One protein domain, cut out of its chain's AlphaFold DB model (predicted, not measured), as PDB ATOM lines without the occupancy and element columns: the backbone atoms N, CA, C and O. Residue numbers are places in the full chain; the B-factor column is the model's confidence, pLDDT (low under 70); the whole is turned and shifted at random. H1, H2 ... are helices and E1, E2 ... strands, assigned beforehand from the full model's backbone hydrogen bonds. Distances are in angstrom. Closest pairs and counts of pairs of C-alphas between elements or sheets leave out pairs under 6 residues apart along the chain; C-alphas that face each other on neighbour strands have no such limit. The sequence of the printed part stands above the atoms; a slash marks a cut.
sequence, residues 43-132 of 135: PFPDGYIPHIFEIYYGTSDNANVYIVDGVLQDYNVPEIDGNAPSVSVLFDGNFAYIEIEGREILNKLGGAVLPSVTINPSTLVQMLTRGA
ATOM      1  N   PRO A  43      19.784  18.153  10.981       96.50
ATOM      2  CA  PRO A  43      19.205  19.323  10.328       96.50
ATOM      3  C   PRO A  43      20.075  20.577  10.487       96.50
ATOM      4  O   PRO A  43      20.849  20.704  11.438       96.50
ATOM      5  N   PHE A  44      19.896  21.554   9.597       95.88
ATOM      6  CA  PHE A  44      20.609  22.826   9.700       95.88
ATOM      7  C   PHE A  44      20.228  23.590  10.984       95.88
ATOM      8  O   PHE A  44      19.048  23.624  11.360       95.88
ATOM      9  N   PRO A  45      21.210  24.224  11.658       96.31
ATOM     10  CA  PRO A  45      20.981  24.908  12.922       96.31
ATOM     11  C   PRO A  45      20.149  26.184  12.751       96.31
ATOM     12  O   PRO A  45      20.076  26.774  11.671       96.31
ATOM     13  N   ASP A  46      19.567  26.649  13.854       95.81
ATOM     14  CA  ASP A  46      18.788  27.886  13.888       95.81
ATOM     15  C   ASP A  46      19.593  29.093  13.395       95.81
ATOM     16  O   ASP A  46      20.695  29.376  13.873       95.81
ATOM     17  N   GLY A  47      19.015  29.836  12.449       93.94
ATOM     18  CA  GLY A  47      19.634  31.034  11.887       93.94
ATOM     19  C   GLY A  47      20.728  30.751  10.859       93.94
ATOM     20  O   GLY A  47      21.423  31.687  10.464       93.94
ATOM     21  N   TYR A  48      20.889  29.499  10.418       95.44
ATOM     22  CA  TYR A  48      21.796  29.161   9.326       95.44
ATOM     23  C   TYR A  48      21.401  29.899   8.043       95.44
ATOM     24  O   TYR A  48      20.253  29.813   7.610       95.44
ATOM     25  N   ILE A  49      22.346  30.610   7.428       94.50
ATOM     26  CA  ILE A  49      22.160  31.275   6.134       94.50
ATOM     27  C   ILE A  49      23.144  30.625   5.161       94.50
ATOM     28  O   ILE A  49      24.350  30.771   5.377       94.50
ATOM     29  N   PRO A  50      22.669  29.916   4.124       95.31
ATOM     30  CA  PRO A  50      23.563  29.262   3.180       95.31
ATOM     31  C   PRO A  50      24.337  30.278   2.333       95.31
ATOM     32  O   PRO A  50      23.766  31.287   1.902       95.31
ATOM     33  N   HIS A  51      25.613  29.994   2.051       96.00
ATOM     34  CA  HIS A  51      26.380  30.759   1.059       96.00
ATOM     35  C   HIS A  51      25.984  30.349  -0.354       96.00
ATOM     36  O   HIS A  51      25.828  31.201  -1.225       96.00
ATOM     37  N   ILE A  52      25.791  29.052  -0.576       97.12
ATOM     38  CA  ILE A  52      25.346  28.469  -1.835       97.12
ATOM     39  C   ILE A  52      23.990  27.808  -1.617       97.12
ATOM     40  O   ILE A  52      23.822  26.983  -0.720       97.12
ATOM     41  N   PHE A  53      23.030  28.162  -2.465       97.12
ATOM     42  CA  PHE A  53      21.691  27.593  -2.483       97.12
ATOM     43  C   PHE A  53      21.390  27.091  -3.893       97.12
ATOM     44  O   PHE A  53      21.448  27.857  -4.861       97.12
ATOM     45  N   GLU A  54      21.049  25.810  -3.999       97.25
ATOM     46  CA  GLU A  54      20.836  25.130  -5.276       97.25
ATOM     47  C   GLU A  54      19.494  24.403  -5.271       97.25
ATOM     48  O   GLU A  54      19.152  23.737  -4.292       97.25
ATOM     49  N   ILE A  55      18.741  24.506  -6.367       96.00
ATOM     50  CA  ILE A  55      17.535  23.702  -6.606       96.00
ATOM     51  C   ILE A  55      17.714  22.925  -7.899       96.00
ATOM     52  O   ILE A  55      18.027  23.506  -8.939       96.00
ATOM     53  N   TYR A  56      17.434  21.630  -7.834       95.44
ATOM     54  CA  TYR A  56      17.412  20.713  -8.963       95.44
ATOM     55  C   TYR A  56      16.000  20.163  -9.134       95.44
ATOM     56  O   TYR A  56      15.398  19.676  -8.175       95.44
ATOM     57  N   TYR A  57      15.484  20.224 -10.357       92.69
ATOM     58  CA  TYR A  57      14.240  19.584 -10.765       92.69
ATOM     59  C   TYR A  57      14.563  18.338 -11.586       92.69
ATOM     60  O   TYR A  57      15.263  18.407 -12.601       92.69
ATOM     61  N   GLY A  58      14.021  17.191 -11.176       88.31
ATOM     62  CA  GLY A  58      14.283  15.922 -11.843       88.31
ATOM     63  C   GLY A  58      15.758  15.514 -11.767       88.31
ATOM     64  O   GLY A  58      16.436  15.717 -10.767       88.31
ATOM     65  N   THR A  59      16.267  14.968 -12.872       80.44
ATOM     66  CA  THR A  59      17.632  14.425 -12.988       80.44
ATOM     67  C   THR A  59      18.606  15.393 -13.670       80.44
ATOM     68  O   THR A  59      19.503  14.968 -14.393       80.44
ATOM     69  N   SER A  60      18.400  16.703 -13.495       86.00
ATOM     70  CA  SER A  60      19.267  17.723 -14.092       86.00
ATOM     71  C   SER A  60      20.696  17.630 -13.546       86.00
ATOM     72  O   SER A  60      20.895  17.640 -12.335       86.00
ATOM     73  N   ASP A  61      21.689  17.606 -14.439       84.06
ATOM     74  CA  ASP A  61      23.112  17.615 -14.060       84.06
ATOM     75  C   ASP A  61      23.559  18.977 -13.491       84.06
ATOM     76  O   ASP A  61      24.549  19.061 -12.766       84.06
ATOM     77  N   ASN A  62      22.831  20.053 -13.816       90.12
ATOM     78  CA  ASN A  62      23.095  21.413 -13.342       90.12
ATOM     79  C   ASN A  62      21.936  21.923 -12.485       90.12
ATOM     80  O   ASN A  62      20.776  21.578 -12.737       90.12
ATOM     81  N   ALA A  63      22.241  22.794 -11.523       94.38
ATOM     82  CA  ALA A  63      21.225  23.458 -10.721       94.38
ATOM     83  C   ALA A  63      20.301  24.291 -11.625       94.38
ATOM     84  O   ALA A  63      20.753  25.092 -12.441       94.38
ATOM     85  N   ASN A  64      18.993  24.105 -11.474       93.56
ATOM     86  CA  ASN A  64      17.979  24.896 -12.166       93.56
ATOM     87  C   ASN A  64      17.820  26.281 -11.538       93.56
ATOM     88  O   ASN A  64      17.442  27.232 -12.219       93.56
ATOM     89  N   VAL A  65      18.102  26.398 -10.243       93.75
ATOM     90  CA  VAL A  65      18.250  27.674  -9.545       93.75
ATOM     91  C   VAL A  65      19.567  27.626  -8.796       93.75
ATOM     92  O   VAL A  65      19.764  26.726  -7.983       93.75
ATOM     93  N   TYR A  66      20.447  28.587  -9.060       95.06
ATOM     94  CA  TYR A  66      21.752  28.688  -8.412       95.06
ATOM     95  C   TYR A  66      21.921  30.083  -7.814       95.06
ATOM     96  O   TYR A  66      21.896  31.088  -8.530       95.06
ATOM     97  N   ILE A  67      22.055  30.157  -6.492       95.50
ATOM     98  CA  ILE A  67      22.177  31.402  -5.731       95.50
ATOM     99  C   ILE A  67      23.472  31.354  -4.922       95.50
ATOM    100  O   ILE A  67      23.741  30.373  -4.233       95.50
ATOM    101  N   VAL A  68      24.245  32.441  -4.980       95.81
ATOM    102  CA  VAL A  68      25.490  32.608  -4.217       95.81
ATOM    103  C   VAL A  68      25.425  33.912  -3.434       95.81
ATOM    104  O   VAL A  68      25.177  34.966  -4.019       95.81
ATOM    105  N   ASP A  69      25.612  33.833  -2.116       94.62
ATOM    106  CA  ASP A  69      25.544  34.946  -1.161       94.62
ATOM    107  C   ASP A  69      24.279  35.811  -1.348       94.62
ATOM    108  O   ASP A  69      24.312  37.044  -1.346       94.62
ATOM    109  N   GLY A  70      23.137  35.148  -1.566       92.62
ATOM    110  CA  GLY A  70      21.840  35.796  -1.790       92.62
ATOM    111  C   GLY A  70      21.670  36.447  -3.167       92.62
ATOM    112  O   GLY A  70      20.675  37.131  -3.392       92.62
ATOM    113  N   VAL A  71      22.591  36.246  -4.111       92.88
ATOM    114  CA  VAL A  71      22.488  36.756  -5.486       92.88
ATOM    115  C   VAL A  71      22.181  35.616  -6.449       92.88
ATOM    116  O   VAL A  71      22.896  34.616  -6.473       92.88
ATOM    117  N   LEU A  72      21.142  35.773  -7.274       92.81
ATOM    118  CA  LEU A  72      20.793  34.802  -8.314       92.81
ATOM    119  C   LEU A  72      21.874  34.771  -9.408       92.81
ATOM    120  O   LEU A  72      22.095  35.775 -10.089       92.81
ATOM    121  N   GLN A  73      22.529  33.621  -9.570       92.19
ATOM    122  CA  GLN A  73      23.618  33.392 -10.525       92.19
ATOM    123  C   GLN A  73      23.187  32.567 -11.738       92.19
ATOM    124  O   GLN A  73      23.695  32.814 -12.831       92.19
ATOM    125  N   ASP A  74      22.239  31.641 -11.569       90.62
ATOM    126  CA  ASP A  74      21.610  30.929 -12.685       90.62
ATOM    127  C   ASP A  74      20.125  30.653 -12.425       90.62
ATOM    128  O   ASP A  74      19.701  30.462 -11.279       90.62
ATOM    129  N   TYR A  75      19.343  30.659 -13.502       89.62
ATOM    130  CA  TYR A  75      17.916  30.368 -13.492       89.62
ATOM    131  C   TYR A  75      17.500  29.718 -14.810       89.62
ATOM    132  O   TYR A  75      17.430  30.367 -15.854       89.62
ATOM    133  N   ASN A  76      17.175  28.436 -14.730       87.75
ATOM    134  CA  ASN A  76      16.651  27.627 -15.817       87.75
ATOM    135  C   ASN A  76      15.648  26.618 -15.250       87.75
ATOM    136  O   ASN A  76      15.936  25.428 -15.096       87.75
ATOM    137  N   VAL A  77      14.480  27.123 -14.861       85.38
ATOM    138  CA  VAL A  77      13.387  26.294 -14.349       85.38
ATOM    139  C   VAL A  77      12.576  25.780 -15.540       85.38
ATOM    140  O   VAL A  77      12.077  26.602 -16.310       85.38
ATOM    141  N   PRO A  78      12.448  24.453 -15.723       83.06
ATOM    142  CA  PRO A  78      11.647  23.900 -16.807       83.06
ATOM    143  C   PRO A  78      10.160  24.207 -16.594       83.06
ATOM    144  O   PRO A  78       9.698  24.333 -15.458       83.06
ATOM    145  N   GLU A  79       9.392  24.285 -17.679       81.56
ATOM    146  CA  GLU A  79       7.933  24.251 -17.575       81.56
ATOM    147  C   GLU A  79       7.505  22.852 -17.116       81.56
ATOM    148  O   GLU A  79       7.795  21.848 -17.770       81.56
ATOM    149  N   ILE A  80       6.851  22.781 -15.956       79.75
ATOM    150  CA  ILE A  80       6.372  21.533 -15.365       79.75
ATOM    151  C   ILE A  80       4.855  21.628 -15.213       79.75
ATOM    152  O   ILE A  80       4.345  22.442 -14.443       79.75
ATOM    153  N   ASP A  81       4.135  20.756 -15.917       74.75
ATOM    154  CA  ASP A  81       2.698  20.578 -15.731       74.75
ATOM    155  C   ASP A  81       2.436  19.725 -14.478       74.75
ATOM    156  O   ASP A  81       2.511  18.495 -14.506       74.75
ATOM    157  N   GLY A  82       2.119  20.379 -13.358       78.69
ATOM    158  CA  GLY A  82       1.844  19.721 -12.076       78.69
ATOM    159  C   GLY A  82       3.078  19.616 -11.177       78.69
ATOM    160  O   GLY A  82       3.870  20.551 -11.098       78.69
ATOM    161  N   ASN A  83       3.220  18.503 -10.451       78.50
ATOM    162  CA  ASN A  83       4.377  18.291  -9.577       78.50
ATOM    163  C   ASN A  83       5.589  17.854 -10.401       78.50
ATOM    164  O   ASN A  83       5.475  17.007 -11.290       78.50
ATOM    165  N   ALA A  84       6.762  18.375 -10.046       85.31
ATOM    166  CA  ALA A  84       8.013  17.850 -10.570       85.31
ATOM    167  C   ALA A  84       8.161  16.362 -10.188       85.31
ATOM    168  O   ALA A  84       7.745  15.974  -9.091       85.31
ATOM    169  N   PRO A  85       8.773  15.522 -11.048       91.25
ATOM    170  CA  PRO A  85       9.079  14.136 -10.687       91.25
ATOM    171  C   PRO A  85       9.900  14.052  -9.394       91.25
ATOM    172  O   PRO A  85       9.613  13.227  -8.530       91.25
ATOM    173  N   SER A  86      10.869  14.957  -9.246       94.56
ATOM    174  CA  SER A  86      11.629  15.171  -8.021       94.56
ATOM    175  C   SER A  86      12.082  16.628  -7.899       94.56
ATOM    176  O   SER A  86      12.228  17.334  -8.903       94.56
ATOM    177  N   VAL A  87      12.303  17.068  -6.662       96.00
ATOM    178  CA  VAL A  87      12.958  18.334  -6.315       96.00
ATOM    179  C   VAL A  87      14.032  18.035  -5.283       96.00
ATOM    180  O   VAL A  87      13.737  17.439  -4.251       96.00
ATOM    181  N   SER A  88      15.266  18.463  -5.535       97.06
ATOM    182  CA  SER A  88      16.351  18.416  -4.549       97.06
ATOM    183  C   SER A  88      16.850  19.825  -4.266       97.06
ATOM    184  O   SER A  88      17.076  20.602  -5.191       97.06
ATOM    185  N   VAL A  89      17.031  20.148  -2.989       96.94
ATOM    186  CA  VAL A  89      17.578  21.424  -2.524       96.94
ATOM    187  C   VAL A  89      18.864  21.157  -1.765       96.94
ATOM    188  O   VAL A  89      18.882  20.327  -0.848       96.94
ATOM    189  N   LEU A  90      19.925  21.869  -2.130       97.12
ATOM    190  CA  LEU A  90      21.215  21.801  -1.455       97.12
ATOM    191  C   LEU A  90      21.572  23.156  -0.858       97.12
ATOM    192  O   LEU A  90      21.416  24.190  -1.512       97.12
ATOM    193  N   PHE A  91      22.101  23.121   0.364       97.31
ATOM    194  CA  PHE A  91      22.763  24.244   1.021       97.31
ATOM    195  C   PHE A  91      24.241  23.908   1.190       97.31
ATOM    196  O   PHE A  91      24.588  22.919   1.838       97.31
ATOM    197  N   ASP A  92      25.109  24.723   0.592       96.25
ATOM    198  CA  ASP A  92      26.567  24.595   0.696       96.25
ATOM    199  C   ASP A  92      27.081  23.179   0.380       96.25
ATOM    200  O   ASP A  92      27.956  22.642   1.058       96.25
ATOM    201  N   GLY A  93      26.494  22.559  -0.649       95.19
ATOM    202  CA  GLY A  93      26.823  21.207  -1.110       95.19
ATOM    203  C   GLY A  93      26.181  20.064  -0.316       95.19
ATOM    204  O   GLY A  93      26.435  18.905  -0.631       95.19
ATOM    205  N   ASN A  94      25.346  20.352   0.685       96.19
ATOM    206  CA  ASN A  94      24.671  19.339   1.499       96.19
ATOM    207  C   ASN A  94      23.174  19.293   1.186       96.19
ATOM    208  O   ASN A  94      22.521  20.337   1.114       96.19
ATOM    209  N   PHE A  95      22.606  18.090   1.064       96.62
ATOM    210  CA  PHE A  95      21.169  17.916   0.844       96.62
ATOM    211  C   PHE A  95      20.366  18.425   2.043       96.62
ATOM    212  O   PHE A  95      20.491  17.927   3.168       96.62
ATOM    213  N   ALA A  96      19.529  19.422   1.771       96.88
ATOM    214  CA  ALA A  96      18.673  20.085   2.743       96.88
ATOM    215  C   ALA A  96      17.219  19.620   2.633       96.88
ATOM    216  O   ALA A  96      16.526  19.511   3.643       96.88
ATOM    217  N   TYR A  97      16.755  19.333   1.418       97.44
ATOM    218  CA  TYR A  97      15.395  18.873   1.164       97.44
ATOM    219  C   TYR A  97      15.345  18.017  -0.099       97.44
ATOM    220  O   TYR A  97      15.988  18.355  -1.092       97.44
ATOM    221  N   ILE A  98      14.579  16.926  -0.065       97.62
ATOM    222  CA  ILE A  98      14.284  16.099  -1.238       97.62
ATOM    223  C   ILE A  98      12.795  15.761  -1.233       97.62
ATOM    224  O   ILE A  98      12.261  15.232  -0.255       97.62
ATOM    225  N   GLU A  99      12.148  16.022  -2.361       96.75
ATOM    226  CA  GLU A  99      10.763  15.681  -2.654       96.75
ATOM    227  C   GLU A  99      10.689  14.821  -3.909       96.75
ATOM    228  O   GLU A  99      11.424  15.042  -4.870       96.75
ATOM    229  N   ILE A 100       9.780  13.853  -3.907       95.88
ATOM    230  CA  ILE A 100       9.490  12.990  -5.050       95.88
ATOM    231  C   ILE A 100       7.980  13.005  -5.279       95.88
ATOM    232  O   ILE A 100       7.214  12.669  -4.381       95.88
ATOM    233  N   GLU A 101       7.541  13.398  -6.475       92.06
ATOM    234  CA  GLU A 101       6.124  13.453  -6.880       92.06
ATOM    235  C   GLU A 101       5.208  14.265  -5.935       92.06
ATOM    236  O   GLU A 101       4.017  13.972  -5.799       92.06
ATOM    237  N   GLY A 102       5.728  15.305  -5.277       91.19
ATOM    238  CA  GLY A 102       4.977  16.082  -4.279       91.19
ATOM    239  C   GLY A 102       5.002  15.505  -2.864       91.19
ATOM    240  O   GLY A 102       4.308  16.012  -1.983       91.19
ATOM    241  N   ARG A 103       5.758  14.427  -2.630       94.94
ATOM    242  CA  ARG A 103       5.957  13.827  -1.313       94.94
ATOM    243  C   ARG A 103       7.329  14.203  -0.764       94.94
ATOM    244  O   ARG A 103       8.342  13.862  -1.366       94.94
ATOM    245  N   GLU A 104       7.354  14.815   0.416       95.69
ATOM    246  CA  GLU A 104       8.581  15.030   1.189       95.69
ATOM    247  C   GLU A 104       9.220  13.680   1.564       95.69
ATOM    248  O   GLU A 104       8.566  12.812   2.153       95.69
ATOM    249  N   ILE A 105      10.490  13.504   1.196       97.25
ATOM    250  CA  ILE A 105      11.287  12.302   1.477       97.25
ATOM    251  C   ILE A 105      12.401  12.608   2.481       97.25
ATOM    252  O   ILE A 105      12.636  11.823   3.396       97.25
ATOM    253  N   LEU A 106      13.063  13.756   2.320       97.25
ATOM    254  CA  LEU A 106      14.081  14.272   3.229       97.25
ATOM    255  C   LEU A 106      13.760  15.729   3.547       97.25
ATOM    256  O   LEU A 106      13.581  16.529   2.633       97.25
ATOM    257  N   ASN A 107      13.760  16.088   4.829       96.50
ATOM    258  CA  ASN A 107      13.665  17.474   5.261       96.50
ATOM    259  C   ASN A 107      14.629  17.735   6.415       96.50
ATOM    260  O   ASN A 107      14.406  17.338   7.557       96.50
ATOM    261  N   LYS A 108      15.714  18.420   6.074       95.81
ATOM    262  CA  LYS A 108      16.774  18.858   6.979       95.81
ATOM    263  C   LYS A 108      16.866  20.377   7.052       95.81
ATOM    264  O   LYS A 108      17.791  20.877   7.681       95.81
ATOM    265  N   LEU A 109      15.918  21.110   6.454       93.75
ATOM    266  CA  LEU A 109      15.910  22.578   6.444       93.75
ATOM    267  C   LEU A 109      16.044  23.153   7.861       93.75
ATOM    268  O   LEU A 109      16.714  24.165   8.043       93.75
ATOM    269  N   GLY A 110      15.459  22.479   8.859       90.25
ATOM    270  CA  GLY A 110      15.646  22.812  10.268       90.25
ATOM    271  C   GLY A 110      15.284  24.267  10.559       90.25
ATOM    272  O   GLY A 110      14.192  24.720  10.213       90.25
ATOM    273  N   GLY A 111      16.214  24.990  11.183       87.12
ATOM    274  CA  GLY A 111      16.084  26.418  11.473       87.12
ATOM    275  C   GLY A 111      16.774  27.337  10.460       87.12
ATOM    276  O   GLY A 111      16.993  28.516  10.761       87.12
ATOM    277  N   ALA A 112      17.148  26.818   9.285       92.38
ATOM    278  CA  ALA A 112      17.777  27.613   8.241       92.38
ATOM    279  C   ALA A 112      16.851  28.726   7.738       92.38
ATOM    280  O   ALA A 112      15.636  28.571   7.595       92.38
ATOM    281  N   VAL A 113      17.456  29.866   7.430       89.75
ATOM    282  CA  VAL A 113      16.786  31.031   6.868       89.75
ATOM    283  C   VAL A 113      17.007  31.018   5.365       89.75
ATOM    284  O   VAL A 113      18.139  31.103   4.891       89.75
ATOM    285  N   LEU A 114      15.912  30.937   4.607       84.44
ATOM    286  CA  LEU A 114      15.980  31.046   3.154       84.44
ATOM    287  C   LEU A 114      16.556  32.419   2.768       84.44
ATOM    288  O   LEU A 114      16.101  33.439   3.300       84.44
ATOM    289  N   PRO A 115      17.552  32.472   1.867       80.00
ATOM    290  CA  PRO A 115      18.210  33.722   1.532       80.00
ATOM    291  C   PRO A 115      17.229  34.689   0.859       80.00
ATOM    292  O   PRO A 115      16.470  34.317  -0.037       80.00
ATOM    293  N   SER A 116      17.280  35.964   1.251       85.38
ATOM    294  CA  SER A 116      16.655  37.035   0.472       85.38
ATOM    295  C   SER A 116      17.370  37.143  -0.870       85.38
ATOM    296  O   SER A 116      18.553  37.479  -0.915       85.38
ATOM    297  N   VAL A 117      16.660  36.863  -1.962       87.38
ATOM    298  CA  VAL A 117      17.270  36.811  -3.292       87.38
ATOM    299  C   VAL A 117      17.303  38.196  -3.924       87.38
ATOM    300  O   VAL A 117      16.272  38.813  -4.191       87.38
ATOM    301  N   THR A 118      18.511  38.671  -4.205       90.81
ATOM    302  CA  THR A 118      18.757  39.842  -5.037       90.81
ATOM    303  C   THR A 118      18.899  39.400  -6.486       90.81
ATOM    304  O   THR A 118      19.723  38.547  -6.819       90.81
ATOM    305  N   ILE A 119      18.108  40.012  -7.364       88.19
ATOM    306  CA  ILE A 119      18.125  39.736  -8.798       88.19
ATOM    307  C   ILE A 119      18.729  40.937  -9.511       88.19
ATOM    308  O   ILE A 119      18.249  42.062  -9.361       88.19
ATOM    309  N   ASN A 120      19.752  40.696 -10.328       85.56
ATOM    310  CA  ASN A 120      20.217  41.692 -11.281       85.56
ATOM    311  C   ASN A 120      19.355  41.606 -12.555       85.56
ATOM    312  O   ASN A 120      19.409  40.582 -13.240       85.56
ATOM    313  N   PRO A 121      18.572  42.647 -12.908       83.62
ATOM    314  CA  PRO A 121      17.657  42.578 -14.044       83.62
ATOM    315  C   PRO A 121      18.343  42.254 -15.375       83.62
ATOM    316  O   PRO A 121      17.764  41.553 -16.199       83.62
ATOM    317  N   SER A 122      19.573  42.732 -15.599       82.75
ATOM    318  CA  SER A 122      20.290  42.450 -16.848       82.75
ATOM    319  C   SER A 122      20.713  40.985 -16.939       82.75
ATOM    320  O   SER A 122      20.569  40.376 -17.997       82.75
ATOM    321  N   THR A 123      21.161  40.403 -15.826       79.31
ATOM    322  CA  THR A 123      21.492  38.979 -15.731       79.31
ATOM    323  C   THR A 123      20.246  38.117 -15.921       79.31
ATOM    324  O   THR A 123      20.288  37.172 -16.703       79.31
ATOM    325  N   LEU A 124      19.116  38.494 -15.312       79.56
ATOM    326  CA  LEU A 124      17.851  37.775 -15.488       79.56
ATOM    327  C   LEU A 124      17.401  37.765 -16.954       79.56
ATOM    328  O   LEU A 124      17.059  36.716 -17.485       79.56
ATOM    329  N   VAL A 125      17.436  38.913 -17.638       83.12
ATOM    330  CA  VAL A 125      17.073  38.981 -19.064       83.12
ATOM    331  C   VAL A 125      17.998  38.101 -19.910       83.12
ATOM    332  O   VAL A 125      17.530  37.422 -20.821       83.12
ATOM    333  N   GLN A 126      19.297  38.059 -19.604       80.56
ATOM    334  CA  GLN A 126      20.240  37.171 -20.290       80.56
ATOM    335  C   GLN A 126      19.939  35.686 -20.039       80.56
ATOM    336  O   GLN A 126      20.003  34.898 -20.977       80.56
ATOM    337  N   MET A 127      19.581  35.297 -18.814       80.25
ATOM    338  CA  MET A 127      19.183  33.918 -18.491       80.25
ATOM    339  C   MET A 127      17.913  33.518 -19.252       80.25
ATOM    340  O   MET A 127      17.889  32.479 -19.904       80.25
ATOM    341  N   LEU A 128      16.896  34.387 -19.256       75.88
ATOM    342  CA  LEU A 128      15.623  34.138 -19.940       75.88
ATOM    343  C   LEU A 128      15.768  34.066 -21.466       75.88
ATOM    344  O   LEU A 128      15.047  33.323 -22.119       75.88
ATOM    345  N   THR A 129      16.695  34.831 -22.045       75.88
ATOM    346  CA  THR A 129      16.921  34.836 -23.502       75.88
ATOM    347  C   THR A 129      17.798  33.679 -23.973       75.88
ATOM    348  O   THR A 129      17.599  33.202 -25.083       75.88
ATOM    349  N   ARG A 130      18.696  33.150 -23.128       66.19
ATOM    350  CA  ARG A 130      19.462  31.925 -23.434       66.19
ATOM    351  C   ARG A 130      18.579  30.688 -23.614       66.19
ATOM    352  O   ARG A 130      18.963  29.789 -24.353       66.19
ATOM    353  N   GLY A 131      17.415  30.642 -22.965       53.97
ATOM    354  CA  GLY A 131      16.440  29.564 -23.146       53.97
ATOM    355  C   GLY A 131      15.742  29.563 -24.512       53.97
ATOM    356  O   GLY A 131      15.201  28.537 -24.895       53.97
ATOM    357  N   ALA A 132      15.776  30.675 -25.260       48.22
ATOM    358  CA  ALA A 132      15.043  30.830 -26.524       48.22
ATOM    359  C   ALA A 132      15.841  30.436 -27.783       48.22
ATOM    360  O   ALA A 132      15.258  30.342 -28.858       48.22
TER     361      ALA A 132
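This is residues 43 to 132 of the 135 residues of an uncharacterized protein of Nostoc calcicola FACHB-389 (UniProt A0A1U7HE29). The domain is a single twisted sheet of six antiparallel strands, made of two three-stranded meanders side by side, E1 E2 E3 and E4 E5 E6, with the short helix H1 beyond the edge strand E3. The long link of residues 108 to 120 runs from E6 at one edge back past the sheet to H1 at the other. The printed part has 90 residues, with six strands followed by one helix along the chain, and the sheet's order is E3 E2 E1 E4 E5 E6. The class is mixed, helices and strands, though under half of the residues, 43, are in named elements. The whole is compact, with a radius of gyration of the C-alphas of 13.6 A and spans of 38 by 29 by 20 A.

E1, residues 52 to 57, begins with C-alpha 52 at (25.346, 28.469, -1.835) and is 16.8 A long. E2 holds residues 65 to 68, 10.3 A, and E3 residues 71 to 75, 11.2 A. E4, residues 86 to 91, is 17.0 A long. E5, residues 94 to 100, is the longest strand by residues, at 17.7 A, and E6 holds residues 103 to 107, 10.8 A. H1, residues 121 to 130, is 14.3 A long and ends with C-alpha 130 at (19.462, 31.925, -23.434).

E1 and E2 form a hairpin at 176 degrees, with N 53 and O 67 2.9 A apart, within hydrogen-bond range. E2 and E3 form a hairpin at 157 degrees, with N 73 and O 66 at 2.8 A. E1 is also the antiparallel neighbour of E4, at 174 degrees, with N 56 and O 88 at 2.9 A; E1 E2 E3 E4 is a Greek key, a meander of three strands whose first strand pairs with the fourth. E3 and E4 are apart. E4 and E5 form a hairpin at 165 degrees, with N 87 and O 99 at 2.8 A. E5 and E6 form a hairpin at 168 degrees, with N 98 and O 106 at 2.9 A. H1 only grazes the sheet, with its residues 123 to 128; the closest C-alphas of E3 and H1 are those of Tyr 75 and Met 127, 6.3 A apart. In H1 every O i to N i+4 pair is within hydrogen-bond range.

The two C-alphas farthest apart, those of Asp 46 and Ala 132, are 40.7 A from each other. The printed part has no cut. The link from E6 to H1, 13 residues, is long. The mean pLDDT of the printed part is 89.5, and residues 130 to 132 are under 70.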